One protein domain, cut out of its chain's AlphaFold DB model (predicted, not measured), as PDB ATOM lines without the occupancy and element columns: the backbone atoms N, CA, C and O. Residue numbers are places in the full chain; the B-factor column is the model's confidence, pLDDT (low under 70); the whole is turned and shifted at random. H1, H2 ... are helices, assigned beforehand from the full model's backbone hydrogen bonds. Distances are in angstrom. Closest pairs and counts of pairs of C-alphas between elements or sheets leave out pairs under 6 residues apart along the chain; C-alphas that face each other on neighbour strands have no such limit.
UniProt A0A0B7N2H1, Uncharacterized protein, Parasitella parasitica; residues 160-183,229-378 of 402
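Overview. This is residues 160 to 183 and 229 to 378 of the 402 residues of an uncharacterized protein of Parasitella parasitica (UniProt A0A0B7N2H1). What does the model look like? Helices H1, H2, H4, H5 and H8 gather round H3 at one end; H5 reaches from there to H7, and beyond it H6 and the looping residues 284 to 319 make the far end. What is it built of? The printed part has 174 residues with eight named helices, H1 to H8 in chain order, and no named strand: all helix, with mostly crossed packing, helices meeting at an angle. It is only just loose, close to compact, with a radius of gyration of the C-alphas of 18.9 A, and elongated, spanning 61 by 35 by 31 A.

Along the chain. Where is the longest helix? H5 is residues 268 to 283, 22.4 A, from C-alpha 268 at (-6.936, -0.096, 33.457). Where are the others? Before it come H1 (160 to 165), H2 (169 to 178), H3 (241 to 252, 16.5 A) and H4 (257 to 263). After it come H6 (320 to 333, 20.2 A), H7 (344 to 356, 18.1 A) and H8 (361 to 371), ending at (-27.749, 16.348, 38.097).

Arrangement. What does H5 touch? Its residues 271 to 275 alone touch H3, closest C-alphas Ile 247 and Thr 271, 6.6 A, at a steep tilt of 65 degrees. Its residues 279 to 283 alone touch H7, closest C-alphas Ile 282 and Trp 353, 6.8 A. What surrounds H3? It is the hub, touching H1, H2, H4, H5 and H8. Where is H6? It is close but not clearly touching H7, closest C-alphas Ile 330 and Phe 351, 7.0 A. Are the backbones helical? In H1 to H8 every O i to N i+4 pair is within hydrogen-bond range.

Size, cuts and confidence. How large is it? The C-alphas farthest apart, Asp 170 and Glu 310, are 61.3 A apart. Is anything missing? Residues 184 to 228 are not printed; C-alphas 183 and 229 are 8.3 A apart. Which link is long, and where is confidence low? H5 to H6 is long; pLDDT is under 70 in residues 291 to 320 and 373 to 378.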
ATOM      1  N   HIS A 160      -9.046  18.774  20.192       92.31
ATOM      2  CA  HIS A 160      -8.349  19.975  20.661       92.31
ATOM      3  C   HIS A 160      -9.150  20.761  21.714       92.31
ATOM      4  O   HIS A 160      -8.573  21.241  22.687       92.31
ATOM      5  N   GLN A 161     -10.471  20.907  21.554       93.00
ATOM      6  CA  GLN A 161     -11.318  21.540  22.573       93.00
ATOM      7  C   GLN A 161     -11.282  20.735  23.879       93.00
ATOM      8  O   GLN A 161     -11.050  21.314  24.940       93.00
ATOM      9  N   VAL A 162     -11.408  19.406  23.811       93.44
ATOM     10  CA  VAL A 162     -11.355  18.555  25.011       93.44
ATOM     11  C   VAL A 162      -9.975  18.573  25.659       93.44
ATOM     12  O   VAL A 162      -9.907  18.747  26.871       93.44
ATOM     13  N   TYR A 163      -8.877  18.504  24.898       93.56
ATOM     14  CA  TYR A 163      -7.535  18.667  25.473       93.56
ATOM     15  C   TYR A 163      -7.284  20.067  26.050       93.56
ATOM     16  O   TYR A 163      -6.531  20.172  27.008       93.56
ATOM     17  N   SER A 164      -7.930  21.129  25.549       94.50
ATOM     18  CA  SER A 164      -7.843  22.463  26.171       94.50
ATOM     19  C   SER A 164      -8.632  22.584  27.482       94.50
ATOM     20  O   SER A 164      -8.252  23.359  28.352       94.50
ATOM     21  N   ILE A 165      -9.696  21.788  27.647       94.31
ATOM     22  CA  ILE A 165     -10.475  21.679  28.892       94.31
ATOM     23  C   ILE A 165      -9.766  20.760  29.900       94.31
ATOM     24  O   ILE A 165      -9.771  21.030  31.097       94.31
ATOM     25  N   CYS A 166      -9.159  19.678  29.406       95.56
ATOM     26  CA  CYS A 166      -8.540  18.607  30.191       95.56
ATOM     27  C   CYS A 166      -7.004  18.705  30.250       95.56
ATOM     28  O   CYS A 166      -6.342  17.696  30.501       95.56
ATOM     29  N   ALA A 167      -6.439  19.888  29.975       93.06
ATOM     30  CA  ALA A 167      -4.994  20.116  29.876       93.06
ATOM     31  C   ALA A 167      -4.272  19.774  31.187       93.06
ATOM     32  O   ALA A 167      -3.200  19.170  31.189       93.06
ATOM     33  N   ASP A 168      -4.908  20.122  32.302       94.62
ATOM     34  CA  ASP A 168      -4.497  19.795  33.656       94.62
ATOM     35  C   ASP A 168      -5.740  19.643  34.557       94.62
ATOM     36  O   ASP A 168      -6.885  19.853  34.141       94.62
ATOM     37  N   ASN A 169      -5.535  19.220  35.805       94.62
ATOM     38  CA  ASN A 169      -6.640  18.999  36.736       94.62
ATOM     39  C   ASN A 169      -7.337  20.306  37.161       94.62
ATOM     40  O   ASN A 169      -8.540  20.286  37.402       94.62
ATOM     41  N   ASP A 170      -6.623  21.423  37.246       93.19
ATOM     42  CA  ASP A 170      -7.139  22.690  37.759       93.19
ATOM     43  C   ASP A 170      -7.963  23.424  36.694       93.19
ATOM     44  O   ASP A 170      -9.065  23.892  36.993       93.19
ATOM     45  N   THR A 171      -7.516  23.422  35.432       94.75
ATOM     46  CA  THR A 171      -8.347  23.845  34.287       94.75
ATOM     47  C   THR A 171      -9.607  22.988  34.159       94.75
ATOM     48  O   THR A 171     -10.702  23.536  33.993       94.75
ATOM     49  N   THR A 172      -9.498  21.668  34.358       96.25
ATOM     50  CA  THR A 172     -10.674  20.778  34.363       96.25
ATOM     51  C   THR A 172     -11.635  21.107  35.506       96.25
ATOM     52  O   THR A 172     -12.842  21.201  35.288       96.25
ATOM     53  N   LEU A 173     -11.131  21.296  36.733       94.38
ATOM     54  CA  LEU A 173     -11.965  21.636  37.887       94.38
ATOM     55  C   LEU A 173     -12.663  22.990  37.695       94.38
ATOM     56  O   LEU A 173     -13.850  23.098  37.997       94.38
ATOM     57  N   ALA A 174     -11.972  23.993  37.145       92.31
ATOM     58  CA  ALA A 174     -12.555  25.295  36.828       92.31
ATOM     59  C   ALA A 174     -13.670  25.194  35.768       92.31
ATOM     60  O   ALA A 174     -14.738  25.782  35.947       92.31
ATOM     61  N   PHE A 175     -13.471  24.398  34.710       94.81
ATOM     62  CA  PHE A 175     -14.515  24.111  33.721       94.81
ATOM     63  C   PHE A 175     -15.724  23.408  34.357       94.81
ATOM     64  O   PHE A 175     -16.859  23.838  34.167       94.81
ATOM     65  N   LEU A 176     -15.505  22.367  35.163       94.75
ATOM     66  CA  LEU A 176     -16.585  21.632  35.831       94.75
ATOM     67  C   LEU A 176     -17.360  22.507  36.838       94.75
ATOM     68  O   LEU A 176     -18.580  22.374  36.938       94.75
ATOM     69  N   MET A 177     -16.697  23.456  37.514       91.44
ATOM     70  CA  MET A 177     -17.377  24.503  38.291       91.44
ATOM     71  C   MET A 177     -18.242  25.404  37.401       91.44
ATOM     72  O   MET A 177     -19.406  25.624  37.719       91.44
ATOM     73  N   GLN A 178     -17.713  25.894  36.272       92.25
ATOM     74  CA  GLN A 178     -18.466  26.740  35.334       92.25
ATOM     75  C   GLN A 178     -19.701  26.023  34.756       92.25
ATOM     76  O   GLN A 178     -20.713  26.661  34.476       92.25
ATOM     77  N   GLN A 179     -19.634  24.698  34.604       92.69
ATOM     78  CA  GLN A 179     -20.737  23.859  34.127       92.69
ATOM     79  C   GLN A 179     -21.729  23.434  35.227       92.69
ATOM     80  O   GLN A 179     -22.670  22.688  34.936       92.69
ATOM     81  N   ASN A 180     -21.554  23.920  36.464       91.69
ATOM     82  CA  ASN A 180     -22.345  23.592  37.659       91.69
ATOM     83  C   ASN A 180     -22.341  22.094  38.034       91.69
ATOM     84  O   ASN A 180     -23.301  21.591  38.612       91.69
ATOM     85  N   VAL A 181     -21.271  21.359  37.704       92.81
ATOM     86  CA  VAL A 181     -21.114  19.939  38.088       92.81
ATOM     87  C   VAL A 181     -20.857  19.798  39.591       92.81
ATOM     88  O   VAL A 181     -21.384  18.898  40.251       92.81
ATOM     89  N   PHE A 182     -20.074  20.721  40.147       91.69
ATOM     90  CA  PHE A 182     -19.836  20.834  41.583       91.69
ATOM     91  C   PHE A 182     -20.759  21.872  42.218       91.69
ATOM     92  O   PHE A 182     -21.190  22.816  41.560       91.69
ATOM     93  N   TRP A 183     -20.990  21.714  43.521       86.69
ATOM     94  CA  TRP A 183     -21.715  22.675  44.347       86.69
ATOM     95  C   TRP A 183     -21.158  24.103  44.233       86.69
ATOM     96  O   TRP A 183     -19.941  24.308  44.175       86.69
ATOM     97  N   THR A 229     -14.777  18.497  44.739       91.69
ATOM     98  CA  THR A 229     -15.418  17.303  44.166       91.69
ATOM     99  C   THR A 229     -16.311  16.543  45.150       91.69
ATOM    100  O   THR A 229     -16.748  15.437  44.839       91.69
ATOM    101  N   TYR A 230     -16.564  17.078  46.349       89.12
ATOM    102  CA  TYR A 230     -17.487  16.464  47.298       89.12
ATOM    103  C   TYR A 230     -18.876  16.305  46.687       89.12
ATOM    104  O   TYR A 230     -19.372  17.244  46.069       89.12
ATOM    105  N   ASP A 231     -19.483  15.134  46.910       86.38
ATOM    106  CA  ASP A 231     -20.872  14.874  46.530       86.38
ATOM    107  C   ASP A 231     -21.102  15.132  45.025       86.38
ATOM    108  O   ASP A 231     -21.903  15.953  44.579       86.38
ATOM    109  N   SER A 232     -20.250  14.466  44.238       90.94
ATOM    110  CA  SER A 232     -20.202  14.490  42.777       90.94
ATOM    111  C   SER A 232     -19.494  13.229  42.266       90.94
ATOM    112  O   SER A 232     -18.776  12.563  43.021       90.94
ATOM    113  N   PHE A 233     -19.592  12.951  40.963       92.75
ATOM    114  CA  PHE A 233     -18.962  11.784  40.325       92.75
ATOM    115  C   PHE A 233     -17.429  11.723  40.489       92.75
ATOM    116  O   PHE A 233     -16.824  10.667  40.310       92.75
ATOM    117  N   PHE A 234     -16.787  12.838  40.842       94.00
ATOM    118  CA  PHE A 234     -15.336  12.971  40.996       94.00
ATOM    119  C   PHE A 234     -14.867  12.791  42.455       94.00
ATOM    120  O   PHE A 234     -13.680  12.955  42.753       94.00
ATOM    121  N   TYR A 235     -15.768  12.476  43.393       91.19
ATOM    122  CA  TYR A 235     -15.422  12.354  44.808       91.19
ATOM    123  C   TYR A 235     -14.532  11.131  45.096       91.19
ATOM    124  O   TYR A 235     -14.744  10.052  44.552       91.19
ATOM    125  N   LYS A 236     -13.533  11.293  45.980       87.50
ATOM    126  CA  LYS A 236     -12.625  10.235  46.493       87.50
ATOM    127  C   LYS A 236     -11.894   9.358  45.440       87.50
ATOM    128  O   LYS A 236     -11.218   8.406  45.833       87.50
ATOM    129  N   ARG A 237     -11.961   9.654  44.134       91.25
ATOM    130  CA  ARG A 237     -11.299   8.845  43.090       91.25
ATOM    131  C   ARG A 237      -9.769   8.863  43.226       91.25
ATOM    132  O   ARG A 237      -9.170   9.852  43.636       91.25
ATOM    133  N   LYS A 238      -9.133   7.749  42.839       90.56
ATOM    134  CA  LYS A 238      -7.664   7.547  42.840       90.56
ATOM    135  C   LYS A 238      -6.960   8.087  41.576       90.56
ATOM    136  O   LYS A 238      -5.773   7.842  41.389       90.56
ATOM    137  N   ILE A 239      -7.695   8.787  40.714       94.44
ATOM    138  CA  ILE A 239      -7.235   9.439  39.478       94.44
ATOM    139  C   ILE A 239      -7.774  10.873  39.436       94.44
ATOM    140  O   ILE A 239      -8.753  11.175  40.120       94.44
ATOM    141  N   ALA A 240      -7.126  11.749  38.669       95.12
ATOM    142  CA  ALA A 240      -7.447  13.172  38.638       95.12
ATOM    143  C   ALA A 240      -8.660  13.480  37.739       95.12
ATOM    144  O   ALA A 240      -9.076  12.657  36.920       95.12
ATOM    145  N   SER A 241      -9.254  14.666  37.891       95.88
ATOM    146  CA  SER A 241     -10.535  14.992  37.238       95.88
ATOM    147  C   SER A 241     -10.401  15.121  35.717       95.88
ATOM    148  O   SER A 241     -11.312  14.733  34.988       95.88
ATOM    149  N   ASN A 242      -9.241  15.586  35.240       97.00
ATOM    150  CA  ASN A 242      -8.871  15.596  33.822       97.00
ATOM    151  C   ASN A 242      -8.821  14.168  33.243       97.00
ATOM    152  O   ASN A 242      -9.347  13.926  32.160       97.00
ATOM    153  N   ASP A 243      -8.254  13.208  33.988       97.25
ATOM    154  CA  ASP A 243      -8.181  11.804  33.568       97.25
ATOM    155  C   ASP A 243      -9.597  11.218  33.424       97.25
ATOM    156  O   ASP A 243      -9.899  10.550  32.440       97.25
ATOM    157  N   VAL A 244     -10.481  11.500  34.391       97.25
ATOM    158  CA  VAL A 244     -11.890  11.062  34.380       97.25
ATOM    159  C   VAL A 244     -12.645  11.650  33.183       97.25
ATOM    160  O   VAL A 244     -13.335  10.912  32.483       97.25
ATOM    161  N   MET A 245     -12.481  12.947  32.898       97.19
ATOM    162  CA  MET A 245     -13.116  13.594  31.742       97.19
ATOM    163  C   MET A 245     -12.624  13.026  30.404       97.19
ATOM    164  O   MET A 245     -13.432  12.813  29.500       97.19
ATOM    165  N   LEU A 246     -11.331  12.704  30.287       97.06
ATOM    166  CA  LEU A 246     -10.785  12.034  29.105       97.06
ATOM    167  C   LEU A 246     -11.322  10.600  28.949       97.06
ATOM    168  O   LEU A 246     -11.628  10.199  27.827       97.06
ATOM    169  N   ILE A 247     -11.513   9.843  30.041       97.56
ATOM    170  CA  ILE A 247     -12.162   8.517  29.984       97.56
ATOM    171  C   ILE A 247     -13.582   8.641  29.416       97.56
ATOM    172  O   ILE A 247     -13.931   7.907  28.491       97.56
ATOM    173  N   LEU A 248     -14.384   9.583  29.927       96.81
ATOM    174  CA  LEU A 248     -15.761   9.796  29.467       96.81
ATOM    175  C   LEU A 248     -15.819  10.287  28.009       96.81
ATOM    176  O   LEU A 248     -16.668   9.826  27.247       96.81
ATOM    177  N   TYR A 249     -14.889  11.147  27.581       96.44
ATOM    178  CA  TYR A 249     -14.781  11.572  26.180       96.44
ATOM    179  C   TYR A 249     -14.424  10.420  25.237       96.44
ATOM    180  O   TYR A 249     -15.081  10.228  24.211       96.44
ATOM    181  N   PHE A 250     -13.415   9.614  25.571       95.75
ATOM    182  CA  PHE A 250     -13.036   8.491  24.719       95.75
ATOM    183  C   PHE A 250     -14.099   7.378  24.722       95.75
ATOM    184  O   PHE A 250     -14.336   6.768  23.678       95.75
ATOM    185  N   TRP A 251     -14.829   7.182  25.828       95.00
ATOM    186  CA  TRP A 251     -16.047   6.365  25.843       95.00
ATOM    187  C   TRP A 251     -17.125   6.950  24.914       95.00
ATOM    188  O   TRP A 251     -17.695   6.218  24.103       95.00
ATOM    189  N   ALA A 252     -17.365   8.267  24.930       93.50
ATOM    190  CA  ALA A 252     -18.316   8.921  24.023       93.50
ATOM    191  C   ALA A 252     -17.959   8.670  22.547       93.50
ATOM    192  O   ALA A 252     -18.834   8.311  21.755       93.50
ATOM    193  N   MET A 253     -16.665   8.741  22.218       91.44
ATOM    194  CA  MET A 253     -16.069   8.418  20.913       91.44
ATOM    195  C   MET A 253     -16.080   6.912  20.551       91.44
ATOM    196  O   MET A 253     -15.642   6.560  19.457       91.44
ATOM    197  N   ARG A 254     -16.575   6.022  21.427       90.88
ATOM    198  CA  ARG A 254     -16.541   4.545  21.297       90.88
ATOM    199  C   ARG A 254     -15.128   3.945  21.171       90.88
ATOM    200  O   ARG A 254     -14.942   2.904  20.541       90.88
ATOM    201  N   VAL A 255     -14.125   4.571  21.782       91.75
ATOM    202  CA  VAL A 255     -12.767   4.007  21.864       91.75
ATOM    203  C   VAL A 255     -12.782   2.769  22.780       91.75
ATOM    204  O   VAL A 255     -13.341   2.843  23.876       91.75
ATOM    205  N   PRO A 256     -12.157   1.637  22.402       90.75
ATOM    206  CA  PRO A 256     -12.074   0.465  23.270       90.75
ATOM    207  C   PRO A 256     -11.378   0.775  24.603       90.75
ATOM    208  O   PRO A 256     -10.307   1.377  24.625       90.75
ATOM    209  N   GLN A 257     -11.938   0.298  25.716       89.94
ATOM    210  CA  GLN A 257     -11.471   0.552  27.090       89.94
ATOM    211  C   GLN A 257      -9.966   0.296  27.318       89.94
ATOM    212  O   GLN A 257      -9.323   1.035  28.065       89.94
ATOM    213  N   MET A 258      -9.382  -0.697  26.641       90.38
ATOM    214  CA  MET A 258      -7.933  -0.942  26.658       90.38
ATOM    215  C   MET A 258      -7.131   0.208  26.033       90.38
ATOM    216  O   MET A 258      -6.162   0.673  26.632       90.38
ATOM    217  N   ALA A 259      -7.569   0.724  24.882       94.88
ATOM    218  CA  ALA A 259      -6.955   1.884  24.244       94.88
ATOM    219  C   ALA A 259      -7.162   3.163  25.077       94.88
ATOM    220  O   ALA A 259      -6.233   3.952  25.194       94.88
ATOM    221  N   ILE A 260      -8.313   3.335  25.748       96.38
ATOM    222  CA  ILE A 260      -8.518   4.441  26.710       96.38
ATOM    223  C   ILE A 260      -7.467   4.387  27.834       96.38
ATOM    224  O   ILE A 260      -6.844   5.400  28.151       96.38
ATOM    225  N   SER A 261      -7.227   3.206  28.413       95.62
ATOM    226  CA  SER A 261      -6.216   3.015  29.464       95.62
ATOM    227  C   SER A 261      -4.805   3.397  28.997       95.62
ATOM    228  O   SER A 261      -4.050   4.002  29.763       95.62
ATOM    229  N   GLN A 262      -4.462   3.066  27.748       95.88
ATOM    230  CA  GLN A 262      -3.169   3.373  27.131       95.88
ATOM    231  C   GLN A 262      -3.025   4.869  26.803       95.88
ATOM    232  O   GLN A 262      -2.029   5.474  27.188       95.88
ATOM    233  N   LEU A 263      -4.035   5.485  26.172       94.56
ATOM    234  CA  LEU A 263      -4.042   6.902  25.772       94.56
ATOM    235  C   LEU A 263      -3.892   7.873  26.954       94.56
ATOM    236  O   LEU A 263      -3.326   8.951  26.794       94.56
ATOM    237  N   ILE A 264      -4.397   7.499  28.132       94.38
ATOM    238  CA  ILE A 264      -4.334   8.316  29.357       94.38
ATOM    239  C   ILE A 264      -3.148   7.878  30.252       94.38
ATOM    240  O   ILE A 264      -2.834   8.526  31.249       94.38
ATOM    241  N   GLY A 265      -2.450   6.786  29.912       95.00
ATOM    242  CA  GLY A 265      -1.282   6.298  30.654       95.00
ATOM    243  C   GLY A 265      -1.595   5.838  32.085       95.00
ATOM    244  O   GLY A 265      -0.794   6.058  32.995       95.00
ATOM    245  N   LYS A 266      -2.770   5.236  32.320       93.94
ATOM    246  CA  LYS A 266      -3.219   4.781  33.653       93.94
ATOM    247  C   LYS A 266      -3.373   3.259  33.694       93.94
ATOM    248  O   LYS A 266      -3.541   2.609  32.666       93.94
ATOM    249  N   GLN A 267      -3.368   2.689  34.901       92.56
ATOM    250  CA  GLN A 267      -3.753   1.289  35.105       92.56
ATOM    251  C   GLN A 267      -5.247   1.114  34.810       92.56
ATOM    252  O   GLN A 267      -6.076   1.813  35.397       92.56
ATOM    253  N   GLN A 268      -5.583   0.134  33.970       93.00
ATOM    254  CA  GLN A 268      -6.936  -0.096  33.457       93.00
ATOM    255  C   GLN A 268      -8.015  -0.163  34.533       93.00
ATOM    256  O   GLN A 268      -9.105   0.346  34.307       93.00
ATOM    257  N   LYS A 269      -7.728  -0.720  35.716       94.00
ATOM    258  CA  LYS A 269      -8.690  -0.803  36.830       94.00
ATOM    259  C   LYS A 269      -9.344   0.544  37.182       94.00
ATOM    260  O   LYS A 269     -10.494   0.567  37.605       94.00
ATOM    261  N   TYR A 270      -8.648   1.666  36.968       93.50
ATOM    262  CA  TYR A 270      -9.213   3.004  37.161       93.50
ATOM    263  C   TYR A 270     -10.159   3.410  36.020       93.50
ATOM    264  O   TYR A 270     -11.219   3.972  36.279       93.50
ATOM    265  N   THR A 271      -9.812   3.073  34.774       95.12
ATOM    266  CA  THR A 271     -10.684   3.220  33.598       95.12
ATOM    267  C   THR A 271     -11.938   2.351  33.727       95.12
ATOM    268  O   THR A 271     -13.037   2.846  33.495       95.12
ATOM    269  N   SER A 272     -11.795   1.096  34.171       93.25
ATOM    270  CA  SER A 272     -12.909   0.187  34.460       93.25
ATOM    271  C   SER A 272     -13.835   0.745  35.537       93.25
ATOM    272  O   SER A 272     -15.039   0.774  35.329       93.25
ATOM    273  N   ALA A 273     -13.293   1.248  36.652       93.31
ATOM    274  CA  ALA A 273     -14.105   1.846  37.712       93.31
ATOM    275  C   ALA A 273     -14.921   3.053  37.211       93.31
ATOM    276  O   ALA A 273     -16.120   3.120  37.461       93.31
ATOM    277  N   VAL A 274     -14.309   3.969  36.447       95.25
ATOM    278  CA  VAL A 274     -15.036   5.112  35.862       95.25
ATOM    279  C   VAL A 274     -16.125   4.661  34.891       95.25
ATOM    280  O   VAL A 274     -17.230   5.182  34.964       95.25
ATOM    281  N   ILE A 275     -15.845   3.703  34.002       94.75
ATOM    282  CA  ILE A 275     -16.829   3.228  33.017       94.75
ATOM    283  C   ILE A 275     -17.971   2.453  33.698       94.75
ATOM    284  O   ILE A 275     -19.126   2.637  33.327       94.75
ATOM    285  N   ASN A 276     -17.688   1.658  34.731       91.75
ATOM    286  CA  ASN A 276     -18.714   0.936  35.488       91.75
ATOM    287  C   ASN A 276     -19.613   1.897  36.285       91.75
ATOM    288  O   ASN A 276     -20.835   1.773  36.235       91.75
ATOM    289  N   ASP A 277     -19.039   2.896  36.964       91.75
ATOM    290  CA  ASP A 277     -19.824   3.928  37.656       91.75
ATOM    291  C   ASP A 277     -20.609   4.809  36.667       91.75
ATOM    292  O   ASP A 277     -21.717   5.254  36.962       91.75
ATOM    293  N   TRP A 278     -20.062   5.039  35.470       94.62
ATOM    294  CA  TRP A 278     -20.754   5.735  34.388       94.62
ATOM    295  C   TRP A 278     -21.936   4.918  33.843       94.62
ATOM    296  O   TRP A 278     -23.004   5.477  33.609       94.62
ATOM    297  N   TYR A 279     -21.818   3.589  33.737       92.56
ATOM    298  CA  TYR A 279     -22.965   2.733  33.418       92.56
ATOM    299  C   TYR A 279     -24.045   2.756  34.508       92.56
ATOM    300  O   TYR A 279     -25.225   2.772  34.166       92.56
ATOM    301  N   LYS A 280     -23.682   2.859  35.795       89.44
ATOM    302  CA  LYS A 280     -24.669   3.126  36.860       89.44
ATOM    303  C   LYS A 280     -25.373   4.470  36.636       89.44
ATOM    304  O   LYS A 280     -26.596   4.528  36.679       89.44
ATOM    305  N   MET A 281     -24.642   5.543  36.324       90.06
ATOM    306  CA  MET A 281     -25.259   6.841  35.999       90.06
ATOM    307  C   MET A 281     -26.191   6.781  34.781       90.06
ATOM    308  O   MET A 281     -27.241   7.418  34.801       90.06
ATOM    309  N   ILE A 282     -25.840   6.009  33.748       91.00
ATOM    310  CA  ILE A 282     -26.714   5.754  32.595       91.00
ATOM    311  C   ILE A 282     -27.998   5.038  33.031       91.00
ATOM    312  O   ILE A 282     -29.077   5.460  32.628       91.00
ATOM    313  N   TYR A 283     -27.903   3.998  33.865       87.81
ATOM    314  CA  TYR A 283     -29.074   3.267  34.368       87.81
ATOM    315  C   TYR A 283     -30.078   4.203  35.060       87.81
ATOM    316  O   TYR A 283     -31.272   4.125  34.796       87.81
ATOM    317  N   HIS A 284     -29.590   5.153  35.864       84.94
ATOM    318  CA  HIS A 284     -30.426   6.157  36.534       84.94
ATOM    319  C   HIS A 284     -30.863   7.346  35.643       84.94
ATOM    320  O   HIS A 284     -31.656   8.170  36.093       84.94
ATOM    321  N   ASP A 285     -30.380   7.458  34.398       87.25
ATOM    322  CA  ASP A 285     -30.936   8.374  33.381       87.25
ATOM    323  C   ASP A 285     -32.186   7.775  32.724       87.25
ATOM    324  O   ASP A 285     -33.136   8.485  32.398       87.25
ATOM    325  N   LEU A 286     -32.167   6.463  32.476       87.12
ATOM    326  CA  LEU A 286     -33.166   5.803  31.647       87.12
ATOM    327  C   LEU A 286     -34.472   5.576  32.409       87.12
ATOM    328  O   LEU A 286     -34.542   4.833  33.384       87.12
ATOM    329  N   CYS A 287     -35.535   6.198  31.915       80.06
ATOM    330  CA  CYS A 287     -36.899   5.917  32.330       80.06
ATOM    331  C   CYS A 287     -37.448   4.704  31.562       80.06
ATOM    332  O   CYS A 287     -36.960   4.350  30.488       80.06
ATOM    333  N   GLN A 288     -38.526   4.101  32.072       70.12
ATOM    334  CA  GLN A 288     -39.195   2.965  31.419       70.12
ATOM    335  C   GLN A 288     -39.619   3.279  29.969       70.12
ATOM    336  O   GLN A 288     -39.595   2.399  29.113       70.12
ATOM    337  N   ASP A 289     -39.937   4.543  29.676       71.25
ATOM    338  CA  ASP A 289     -40.286   5.005  28.330       71.25
ATOM    339  C   ASP A 289     -39.085   5.147  27.382       71.25
ATOM    340  O   ASP A 289     -39.250   4.957  26.178       71.25
ATOM    341  N   ASP A 290     -37.871   5.386  27.896       73.38
ATOM    342  CA  ASP A 290     -36.650   5.355  27.076       73.38
ATOM    343  C   ASP A 290     -36.328   3.922  26.623       73.38
ATOM    344  O   ASP A 290     -35.796   3.708  25.533       73.38
ATOM    345  N   MET A 291     -36.655   2.922  27.451       61.62
ATOM    346  CA  MET A 291     -36.330   1.511  27.213       61.62
ATOM    347  C   MET A 291     -37.190   0.834  26.128       61.62
ATOM    348  O   MET A 291     -36.994  -0.348  25.844       61.62
ATOM    349  N   ARG A 292     -38.119   1.558  25.493       65.19
ATOM    350  CA  ARG A 292     -39.027   1.031  24.462       65.19
ATOM    351  C   ARG A 292     -38.299   0.788  23.130       65.19
ATOM    352  O   ARG A 292     -38.216   1.654  22.257       65.19
ATOM    353  N   ILE A 293     -37.771  -0.423  22.953       62.66
ATOM    354  CA  ILE A 293     -37.151  -0.869  21.697       62.66
ATOM    355  C   ILE A 293     -38.252  -1.324  20.723       62.66
ATOM    356  O   ILE A 293     -38.674  -2.468  20.770       62.66
ATOM    357  N   GLY A 294     -38.702  -0.464  19.807       56.19
ATOM    358  CA  GLY A 294     -39.642  -0.895  18.754       56.19
ATOM    359  C   GLY A 294     -40.072   0.195  17.776       56.19
ATOM    360  O   GLY A 294     -40.130  -0.041  16.572       56.19
ATOM    361  N   GLY A 295     -40.304   1.408  18.269       55.94
ATOM    362  CA  GLY A 295     -40.818   2.525  17.478       55.94
ATOM    363  C   GLY A 295     -41.599   3.495  18.357       55.94
ATOM    364  O   GLY A 295     -41.536   3.411  19.582       55.94
ATOM    365  N   GLU A 296     -42.340   4.411  17.744       47.69
ATOM    366  CA  GLU A 296     -43.326   5.208  18.472       47.69
ATOM    367  C   GLU A 296     -44.539   4.326  18.827       47.69
ATOM    368  O   GLU A 296     -45.011   3.554  17.997       47.69
ATOM    369  N   GLY A 297     -45.013   4.405  20.073       47.91
ATOM    370  CA  GLY A 297     -46.206   3.697  20.560       47.91
ATOM    371  C   GLY A 297     -45.994   2.296  21.157       47.91
ATOM    372  O   GLY A 297     -46.742   1.931  22.060       47.91
ATOM    373  N   VAL A 298     -44.975   1.535  20.741       49.78
ATOM    374  CA  VAL A 298     -44.872   0.088  21.046       49.78
ATOM    375  C   VAL A 298     -43.758  -0.267  22.034       49.78
ATOM    376  O   VAL A 298     -42.676   0.321  22.031       49.78
ATOM    377  N   VAL A 299     -44.033  -1.270  22.869       51.16
ATOM    378  CA  VAL A 299     -43.078  -1.959  23.746       51.16
ATOM    379  C   VAL A 299     -42.828  -3.343  23.147       51.16
ATOM    380  O   VAL A 299     -43.783  -4.083  22.968       51.16
ATOM    381  N   VAL A 300     -41.576  -3.696  22.843       52.38
ATOM    382  CA  VAL A 300     -41.201  -5.091  22.557       52.38
ATOM    383  C   VAL A 300     -40.496  -5.622  23.792       52.38
ATOM    384  O   VAL A 300     -39.447  -5.096  24.179       52.38
ATOM    385  N   GLU A 301     -41.075  -6.633  24.435       50.50
ATOM    386  CA  GLU A 301     -40.408  -7.327  25.531       50.50
ATOM    387  C   GLU A 301     -39.303  -8.233  24.965       50.50
ATOM    388  O   GLU A 301     -39.445  -8.840  23.907       50.50
ATOM    389  N   ILE A 302     -38.150  -8.288  25.637       56.56
ATOM    390  CA  ILE A 302     -36.917  -8.881  25.075       56.56
ATOM    391  C   ILE A 302     -37.017 -10.416  24.910       56.56
ATOM    392  O   ILE A 302     -36.179 -11.011  24.231       56.56
ATOM    393  N   ASP A 303     -38.048 -11.035  25.489       44.59
ATOM    394  CA  ASP A 303     -38.351 -12.469  25.399       44.59
ATOM    395  C   ASP A 303     -39.254 -12.829  24.195       44.59
ATOM    396  O   ASP A 303     -39.355 -13.995  23.820       44.59
ATOM    397  N   GLU A 304     -39.890 -11.847  23.538       50.16
ATOM    398  CA  GLU A 304     -40.796 -12.112  22.413       50.16
ATOM    399  C   GLU A 304     -40.035 -12.414  21.111       50.16
ATOM    400  O   GLU A 304     -39.553 -11.529  20.393       50.16
ATOM    401  N   THR A 305     -39.977 -13.696  20.747       52.47
ATOM    402  CA  THR A 305     -39.563 -14.125  19.406       52.47
ATOM    403  C   THR A 305     -40.634 -13.765  18.379       52.47
ATOM    404  O   THR A 305     -41.567 -14.533  18.144       52.47
ATOM    405  N   VAL A 306     -40.480 -12.604  17.741       52.34
ATOM    406  CA  VAL A 306     -41.301 -12.170  16.602       52.34
ATOM    407  C   VAL A 306     -41.239 -13.217  15.484       52.34
ATOM    408  O   VAL A 306     -40.209 -13.355  14.824       52.34
ATOM    409  N   ASN A 307     -42.338 -13.947  15.273       57.72
ATOM    410  CA  ASN A 307     -42.468 -14.896  14.171       57.72
ATOM    411  C   ASN A 307     -42.918 -14.158  12.896       57.72
ATOM    412  O   ASN A 307     -44.099 -13.846  12.714       57.72
ATOM    413  N   ASP A 308     -41.959 -13.906  12.006       53.50
ATOM    414  CA  ASP A 308     -42.138 -13.262  10.700       53.50
ATOM    415  C   ASP A 308     -43.100 -14.024   9.771       53.50
ATOM    416  O   ASP A 308     -43.716 -13.421   8.889       53.50
ATOM    417  N   SER A 309     -43.290 -15.328   9.998       58.62
ATOM    418  CA  SER A 309     -44.241 -16.155   9.244       58.62
ATOM    419  C   SER A 309     -45.704 -16.052   9.703       58.62
ATOM    420  O   SER A 309     -46.595 -16.460   8.956       58.62
ATOM    421  N   GLU A 310     -45.979 -15.494  10.890       59.97
ATOM    422  CA  GLU A 310     -47.339 -15.403  11.455       59.97
ATOM    423  C   GLU A 310     -47.961 -14.005  11.345       59.97
ATOM    424  O   GLU A 310     -49.157 -13.891  11.068       59.97
ATOM    425  N   SER A 311     -47.183 -12.929  11.522       55.03
ATOM    426  CA  SER A 311     -47.696 -11.563  11.340       55.03
ATOM    427  C   SER A 311     -46.612 -10.565  10.921       55.03
ATOM    428  O   SER A 311     -45.566 -10.452  11.548       55.03
ATOM    429  N   PHE A 312     -46.888  -9.790   9.867       56.59
ATOM    430  CA  PHE A 312     -46.001  -8.719   9.374       56.59
ATOM    431  C   PHE A 312     -46.129  -7.407  10.178       56.59
ATOM    432  O   PHE A 312     -45.340  -6.472  10.013       56.59
ATOM    433  N   ILE A 313     -47.155  -7.324  11.027       61.78
ATOM    434  CA  ILE A 313     -47.445  -6.216  11.935       61.78
ATOM    435  C   ILE A 313     -47.902  -6.845  13.255       61.78
ATOM    436  O   ILE A 313     -48.823  -7.663  13.234       61.78
ATOM    437  N   THR A 314     -47.277  -6.480  14.375       62.69
ATOM    438  CA  THR A 314     -47.696  -6.939  15.712       62.69
ATOM    439  C   THR A 314     -49.097  -6.412  16.068       62.69
ATOM    440  O   THR A 314     -49.552  -5.440  15.455       62.69
ATOM    441  N   PRO A 315     -49.799  -6.983  17.070       62.91
ATOM    442  CA  PRO A 315     -51.091  -6.461  17.531       62.91
ATOM    443  C   PRO A 315     -51.070  -4.963  17.889       62.91
ATOM    444  O   PRO A 315     -52.057  -4.267  17.654       62.91
ATOM    445  N   ASP A 316     -49.934  -4.459  18.376       63.09
ATOM    446  CA  ASP A 316     -49.709  -3.048  18.728       63.09
ATOM    447  C   ASP A 316     -49.316  -2.150  17.537       63.09
ATOM    448  O   ASP A 316     -49.078  -0.955  17.707       63.09
ATOM    449  N   GLY A 317     -49.250  -2.696  16.318       64.75
ATOM    450  CA  GLY A 317     -49.081  -1.927  15.084       64.75
ATOM    451  C   GLY A 317     -47.646  -1.767  14.566       64.75
ATOM    452  O   GLY A 317     -47.441  -1.014  13.613       64.75
ATOM    453  N   VAL A 318     -46.642  -2.456  15.126       63.81
ATOM    454  CA  VAL A 318     -45.251  -2.357  14.643       63.81
ATOM    455  C   VAL A 318     -44.935  -3.389  13.562       63.81
ATOM    456  O   VAL A 318     -45.141  -4.587  13.730       63.81
ATOM    457  N   HIS A 319     -44.356  -2.910  12.460       68.94
ATOM    458  CA  HIS A 319     -43.760  -3.752  11.422       68.94
ATOM    459  C   HIS A 319     -42.546  -4.529  11.948       68.94
ATOM    460  O   HIS A 319     -41.623  -3.923  12.504       68.94
ATOM    461  N   THR A 320     -42.484  -5.836  11.676       69.19
ATOM    462  CA  THR A 320     -41.359  -6.715  12.069       69.19
ATOM    463  C   THR A 320     -40.006  -6.170  11.595       69.19
ATOM    464  O   THR A 320     -39.062  -6.076  12.379       69.19
ATOM    465  N   ASN A 321     -39.964  -5.642  10.365       75.12
ATOM    466  CA  ASN A 321     -38.830  -4.931   9.761       75.12
ATOM    467  C   ASN A 321     -38.189  -3.862  10.674       75.12
ATOM    468  O   ASN A 321     -36.978  -3.642  10.618       75.12
ATOM    469  N   THR A 322     -38.974  -3.167  11.505       71.06
ATOM    470  CA  THR A 322     -38.470  -2.124  12.418       71.06
ATOM    471  C   THR A 322     -37.752  -2.736  13.624       71.06
ATOM    472  O   THR A 322     -36.713  -2.225  14.062       71.06
ATOM    473  N   ILE A 323     -38.267  -3.862  14.122       73.25
ATOM    474  CA  ILE A 323     -37.681  -4.654  15.209       73.25
ATOM    475  C   ILE A 323     -36.384  -5.305  14.710       73.25
ATOM    476  O   ILE A 323     -35.322  -5.114  15.306       73.25
ATOM    477  N   GLU A 324     -36.428  -5.969  13.553       78.38
ATOM    478  CA  GLU A 324     -35.266  -6.562  12.881       78.38
ATOM    479  C   GLU A 324     -34.178  -5.531  12.565       78.38
ATOM    480  O   GLU A 324     -33.006  -5.751  12.878       78.38
ATOM    481  N   GLY A 325     -34.548  -4.379  11.996       80.62
ATOM    482  CA  GLY A 325     -33.620  -3.290  11.695       80.62
ATOM    483  C   GLY A 325     -32.949  -2.722  12.949       80.62
ATOM    484  O   GLY A 325     -31.751  -2.425  12.935       80.62
ATOM    485  N   THR A 326     -33.683  -2.642  14.063       82.00
ATOM    486  CA  THR A 326     -33.137  -2.205  15.356       82.00
ATOM    487  C   THR A 326     -32.194  -3.258  15.948       82.00
ATOM    488  O   THR A 326     -31.072  -2.923  16.335       82.00
ATOM    489  N   TRP A 327     -32.564  -4.542  15.920       83.12
ATOM    490  CA  TRP A 327     -31.667  -5.640  16.301       83.12
ATOM    491  C   TRP A 327     -30.426  -5.732  15.412       83.12
ATOM    492  O   TRP A 327     -29.348  -6.055  15.910       83.12
ATOM    493  N   SER A 328     -30.542  -5.436  14.119       85.25
ATOM    494  CA  SER A 328     -29.415  -5.372  13.187       85.25
ATOM    495  C   SER A 328     -28.433  -4.266  13.588       85.25
ATOM    496  O   SER A 328     -27.242  -4.533  13.740       85.25
ATOM    497  N   ALA A 329     -28.923  -3.059  13.902       84.56
ATOM    498  CA  ALA A 329     -28.092  -1.968  14.418       84.56
ATOM    499  C   ALA A 329     -27.398  -2.329  15.752       84.56
ATOM    500  O   ALA A 329     -26.192  -2.115  15.896       84.56
ATOM    501  N   ILE A 330     -28.118  -2.952  16.695       86.38
ATOM    502  CA  ILE A 330     -27.554  -3.443  17.967       86.38
ATOM    503  C   ILE A 330     -26.457  -4.490  17.711       86.38
ATOM    504  O   ILE A 330     -25.377  -4.409  18.299       86.38
ATOM    505  N   LYS A 331     -26.694  -5.448  16.803       85.38
ATOM    506  CA  LYS A 331     -25.720  -6.483  16.411       85.38
ATOM    507  C   LYS A 331     -24.490  -5.875  15.724       85.38
ATOM    508  O   LYS A 331     -23.384  -6.327  16.000       85.38
ATOM    509  N   LEU A 332     -24.646  -4.857  14.875       84.75
ATOM    510  CA  LEU A 332     -23.533  -4.178  14.195       84.75
ATOM    511  C   LEU A 332     -22.626  -3.407  15.167       84.75
ATOM    512  O   LEU A 332     -21.408  -3.438  15.012       84.75
ATOM    513  N   ILE A 333     -23.200  -2.757  16.184       83.00
ATOM    514  CA  ILE A 333     -22.440  -2.030  17.215       83.00
ATOM    515  C   ILE A 333     -21.815  -3.003  18.232       83.00
ATOM    516  O   ILE A 333     -20.695  -2.792  18.697       83.00
ATOM    517  N   THR A 334     -22.512  -4.092  18.570       84.81
ATOM    518  CA  THR A 334     -22.069  -5.050  19.593       84.81
ATOM    519  C   THR A 334     -21.154  -6.120  19.001       84.81
ATOM    520  O   THR A 334     -21.616  -7.045  18.322       84.81
ATOM    521  N   SER A 335     -19.858  -6.043  19.322       85.06
ATOM    522  CA  SER A 335     -18.867  -7.088  19.018       85.06
ATOM    523  C   SER A 335     -19.386  -8.484  19.408       85.06
ATOM    524  O   SER A 335     -19.899  -8.629  20.520       85.06
ATOM    525  N   PRO A 336     -19.235  -9.530  18.567       87.06
ATOM    526  CA  PRO A 336     -19.734 -10.876  18.866       87.06
ATOM    527  C   PRO A 336     -19.309 -11.424  20.237       87.06
ATOM    528  O   PRO A 336     -20.113 -12.076  20.897       87.06
ATOM    529  N   ARG A 337     -18.094 -11.095  20.708       85.19
ATOM    530  CA  ARG A 337     -17.581 -11.504  22.032       85.19
ATOM    531  C   ARG A 337     -18.393 -10.930  23.211       85.19
ATOM    532  O   ARG A 337     -18.359 -11.495  24.295       85.19
ATOM    533  N   LEU A 338     -19.120  -9.828  23.002       84.38
ATOM    534  CA  LEU A 338     -19.950  -9.152  24.010       84.38
ATOM    535  C   LEU A 338     -21.436  -9.543  23.929       84.38
ATOM    536  O   LEU A 338     -22.232  -9.085  24.745       84.38
ATOM    537  N   ARG A 339     -21.832 -10.412  22.988       88.19
ATOM    538  CA  ARG A 339     -23.223 -10.878  22.832       88.19
ATOM    539  C   ARG A 339     -23.549 -12.042  23.778       88.19
ATOM    540  O   ARG A 339     -24.031 -13.085  23.352       88.19
ATOM    541  N   THR A 340     -23.240 -11.881  25.064       89.44
ATOM    542  CA  THR A 340     -23.471 -12.893  26.112       89.44
ATOM    543  C   THR A 340     -24.579 -12.452  27.065       89.44
ATOM    544  O   THR A 340     -24.814 -11.256  27.231       89.44
ATOM    545  N   LYS A 341     -25.234 -13.397  27.754       84.94
ATOM    546  CA  LYS A 341     -26.322 -13.098  28.707       84.94
ATOM    547  C   LYS A 341     -25.911 -12.113  29.820       84.94
ATOM    548  O   LYS A 341     -26.715 -11.274  30.205       84.94
ATOM    549  N   LYS A 342     -24.649 -12.160  30.281       86.00
ATOM    550  CA  LYS A 342     -24.078 -11.215  31.270       86.00
ATOM    551  C   LYS A 342     -23.854  -9.807  30.692       86.00
ATOM    552  O   LYS A 342     -23.918  -8.836  31.438       86.00
ATOM    553  N   MET A 343     -23.574  -9.690  29.390       86.12
ATOM    554  CA  MET A 343     -23.140  -8.431  28.769       86.12
ATOM    555  C   MET A 343     -24.213  -7.702  27.959       86.12
ATOM    556  O   MET A 343     -24.198  -6.472  27.924       86.12
ATOM    557  N   MET A 344     -25.158  -8.420  27.349       87.12
ATOM    558  CA  MET A 344     -26.215  -7.819  26.530       87.12
ATOM    559  C   MET A 344     -27.035  -6.728  27.244       87.12
ATOM    560  O   MET A 344     -27.281  -5.717  26.590       87.12
ATOM    561  N   PRO A 345     -27.397  -6.830  28.544       87.88
ATOM    562  CA  PRO A 345     -28.100  -5.748  29.239       87.88
ATOM    563  C   PRO A 345     -27.345  -4.412  29.186       87.88
ATOM    564  O   PRO A 345     -27.925  -3.395  28.820       87.88
ATOM    565  N   TRP A 346     -26.032  -4.418  29.439       87.81
ATOM    566  CA  TRP A 346     -25.188  -3.219  29.384       87.81
ATOM    567  C   TRP A 346     -25.073  -2.650  27.962       87.81
ATOM    568  O   TRP A 346     -25.141  -1.437  27.778       87.81
ATOM    569  N   MET A 347     -24.965  -3.519  26.950       89.50
ATOM    570  CA  MET A 347     -24.902  -3.106  25.540       89.50
ATOM    571  C   MET A 347     -26.225  -2.498  25.047       89.50
ATOM    572  O   MET A 347     -26.216  -1.509  24.311       89.50
ATOM    573  N   LEU A 348     -27.365  -3.060  25.463       88.88
ATOM    574  CA  LEU A 348     -28.696  -2.514  25.177       88.88
ATOM    575  C   LEU A 348     -28.896  -1.171  25.882       88.88
ATOM    576  O   LEU A 348     -29.353  -0.217  25.260       88.88
ATOM    577  N   MET A 349     -28.489  -1.074  27.147       90.00
ATOM    578  CA  MET A 349     -28.566   0.152  27.938       90.00
ATOM    579  C   MET A 349     -27.717   1.283  27.331       90.00
ATOM    580  O   MET A 349     -28.196   2.409  27.198       90.00
ATOM    581  N   GLU A 350     -26.496   0.988  26.866       91.38
ATOM    582  CA  GLU A 350     -25.676   1.938  26.102       91.38
ATOM    583  C   GLU A 350     -26.361   2.361  24.790       91.38
ATOM    584  O   GLU A 350     -26.376   3.548  24.451       91.38
ATOM    585  N   PHE A 351     -26.933   1.411  24.045       89.75
ATOM    586  CA  PHE A 351     -27.619   1.682  22.781       89.75
ATOM    587  C   PHE A 351     -28.843   2.592  22.971       89.75
ATOM    588  O   PHE A 351     -28.982   3.582  22.250       89.75
ATOM    589  N   ILE A 352     -29.681   2.300  23.970       89.19
ATOM    590  CA  ILE A 352     -30.839   3.114  24.360       89.19
ATOM    591  C   ILE A 352     -30.381   4.519  24.764       89.19
ATOM    592  O   ILE A 352     -30.863   5.506  24.211       89.19
ATOM    593  N   TRP A 353     -29.396   4.635  25.657       91.94
ATOM    594  CA  TRP A 353     -28.918   5.932  26.141       91.94
ATOM    595  C   TRP A 353     -28.325   6.803  25.026       91.94
ATOM    596  O   TRP A 353     -28.626   7.992  24.928       91.94
ATOM    597  N   ARG A 354     -27.555   6.211  24.103       90.69
ATOM    598  CA  ARG A 354     -27.039   6.918  22.917       90.69
ATOM    599  C   ARG A 354     -28.126   7.259  21.884       90.69
ATOM    600  O   ARG A 354     -27.878   8.112  21.034       90.69
ATOM    601  N   ARG A 355     -29.298   6.614  21.938       86.81
ATOM    602  CA  ARG A 355     -30.492   6.964  21.146       86.81
ATOM    603  C   ARG A 355     -31.310   8.073  21.816       86.81
ATOM    604  O   ARG A 355     -31.775   8.963  21.107       86.81
ATOM    605  N   LYS A 356     -31.425   8.075  23.149       87.38
ATOM    606  CA  LYS A 356     -31.988   9.183  23.944       87.38
ATOM    607  C   LYS A 356     -31.211  10.473  23.672       87.38
ATOM    608  O   LYS A 356     -31.765  11.437  23.156       87.38
ATOM    609  N   HIS A 357     -29.894  10.439  23.880       89.00
ATOM    610  CA  HIS A 357     -28.973  11.566  23.665       89.00
ATOM    611  C   HIS A 357     -28.404  11.619  22.236       89.00
ATOM    612  O   HIS A 357     -27.221  11.909  22.025       89.00
ATOM    613  N   HIS A 358     -29.229  11.310  21.230       84.00
ATOM    614  CA  HIS A 358     -28.807  11.415  19.833       84.00
ATOM    615  C   HIS A 358     -28.541  12.881  19.446       84.00
ATOM    616  O   HIS A 358     -29.080  13.823  20.023       84.00
ATOM    617  N   GLY A 359     -27.649  13.096  18.478       84.31
ATOM    618  CA  GLY A 359     -27.188  14.436  18.101       84.31
ATOM    619  C   GLY A 359     -26.104  14.996  19.028       84.31
ATOM    620  O   GLY A 359     -25.034  15.327  18.526       84.31
ATOM    621  N   ASN A 360     -26.310  15.052  20.351       89.06
ATOM    622  CA  ASN A 360     -25.354  15.649  21.303       89.06
ATOM    623  C   ASN A 360     -25.083  14.763  22.536       89.06
ATOM    624  O   ASN A 360     -25.580  15.003  23.636       89.06
ATOM    625  N   ILE A 361     -24.217  13.763  22.352       91.88
ATOM    626  CA  ILE A 361     -23.783  12.854  23.424       91.88
ATOM    627  C   ILE A 361     -22.993  13.586  24.525       91.88
ATOM    628  O   ILE A 361     -23.052  13.179  25.685       91.88
ATOM    629  N   TRP A 362     -22.261  14.659  24.199       93.19
ATOM    630  CA  TRP A 362     -21.442  15.365  25.191       93.19
ATOM    631  C   TRP A 362     -22.291  16.143  26.200       93.19
ATOM    632  O   TRP A 362     -22.031  16.048  27.397       93.19
ATOM    633  N   GLU A 363     -23.338  16.846  25.757       92.69
ATOM    634  CA  GLU A 363     -24.247  17.516  26.697       92.69
ATOM    635  C   GLU A 363     -25.049  16.502  27.525       92.69
ATOM    636  O   GLU A 363     -25.306  16.763  28.696       92.69
ATOM    637  N   GLY A 364     -25.349  15.311  26.987       93.00
ATOM    638  CA  GLY A 364     -25.905  14.200  27.772       93.00
ATOM    639  C   GLY A 364     -24.993  13.786  28.935       93.00
ATOM    640  O   GLY A 364     -25.453  13.660  30.071       93.00
ATOM    641  N   ILE A 365     -23.680  13.667  28.688       94.88
ATOM    642  CA  ILE A 365     -22.677  13.412  29.739       94.88
ATOM    643  C   ILE A 365     -22.643  14.564  30.752       94.88
ATOM    644  O   ILE A 365     -22.773  14.334  31.954       94.88
ATOM    645  N   MET A 366     -22.506  15.808  30.283       94.62
ATOM    646  CA  MET A 366     -22.409  16.990  31.151       94.62
ATOM    647  C   MET A 366     -23.662  17.197  32.013       94.62
ATOM    648  O   MET A 366     -23.547  17.523  33.195       94.62
ATOM    649  N   THR A 367     -24.845  16.952  31.451       93.00
ATOM    650  CA  THR A 367     -26.137  17.018  32.146       93.00
ATOM    651  C   THR A 367     -26.209  15.985  33.268       93.00
ATOM    652  O   THR A 367     -26.507  16.341  34.407       93.00
ATOM    653  N   ARG A 368     -25.845  14.720  33.008       92.44
ATOM    654  CA  ARG A 368     -25.845  13.686  34.056       92.44
ATOM    655  C   ARG A 368     -24.799  13.951  35.142       92.44
ATOM    656  O   ARG A 368     -25.089  13.744  36.316       92.44
ATOM    657  N   LEU A 369     -23.619  14.471  34.791       93.94
ATOM    658  CA  LEU A 369     -22.609  14.896  35.774       93.94
ATOM    659  C   LEU A 369     -23.091  16.067  36.654       93.94
ATOM    660  O   LEU A 369     -22.692  16.151  37.813       93.94
ATOM    661  N   ARG A 370     -23.948  16.954  36.128       91.56
ATOM    662  CA  ARG A 370     -24.562  18.087  36.847       91.56
ATOM    663  C   ARG A 370     -25.678  17.654  37.800       91.56
ATOM    664  O   ARG A 370     -25.745  18.148  38.924       91.56
ATOM    665  N   GLU A 371     -26.548  16.752  37.354       86.88
ATOM    666  CA  GLU A 371     -27.749  16.348  38.097       86.88
ATOM    667  C   GLU A 371     -27.491  15.338  39.225       86.88
ATOM    668  O   GLU A 371     -28.319  15.232  40.127       86.88
ATOM    669  N   VAL A 372     -26.377  14.598  39.209       81.06
ATOM    670  CA  VAL A 372     -26.123  13.540  40.202       81.06
ATOM    671  C   VAL A 372     -25.431  14.052  41.472       81.06
ATOM    672  O   VAL A 372     -24.333  14.610  41.445       81.06
ATOM    673  N   THR A 373     -26.057  13.725  42.600       68.44
ATOM    674  CA  THR A 373     -25.514  13.713  43.967       68.44
ATOM    675  C   THR A 373     -25.332  12.279  44.472       68.44
ATOM    676  O   THR A 373     -25.866  11.325  43.906       68.44
ATOM    677  N   PHE A 374     -24.560  12.113  45.541       67.00
ATOM    678  CA  PHE A 374     -24.218  10.833  46.156       67.00
ATOM    679  C   PHE A 374     -24.548  10.898  47.650       67.00
ATOM    680  O   PHE A 374     -23.728  11.329  48.467       67.00
ATOM    681  N   VAL A 375     -25.767  10.474  47.997       53.25
ATOM    682  CA  VAL A 375     -26.242  10.420  49.388       53.25
ATOM    683  C   VAL A 375     -25.331   9.511  50.219       53.25
ATOM    684  O   VAL A 375     -24.879   8.462  49.762       53.25
ATOM    685  N   ARG A 376     -25.041   9.929  51.454       53.28
ATOM    686  CA  ARG A 376     -24.266   9.138  52.413       53.28
ATOM    687  C   ARG A 376     -25.174   8.246  53.249       53.28
ATOM    688  O   ARG A 376     -26.125   8.733  53.850       53.28
ATOM    689  N   ASN A 377     -24.743   7.005  53.459       44.62
ATOM    690  CA  ASN A 377     -25.300   6.151  54.511       44.62
ATOM    691  C   ASN A 377     -24.949   6.671  55.927       44.62
ATOM    692  O   ASN A 377     -25.674   6.379  56.875       44.62
ATOM    693  N   ASP A 378     -23.901   7.500  56.065       46.09
ATOM    694  CA  ASP A 378     -23.511   8.171  57.324       46.09
ATOM    695  C   ASP A 378     -24.593   9.128  57.876       46.09
ATOM    696  O   ASP A 378     -24.603   9.414  59.071       46.09
TER     697      ASP A 378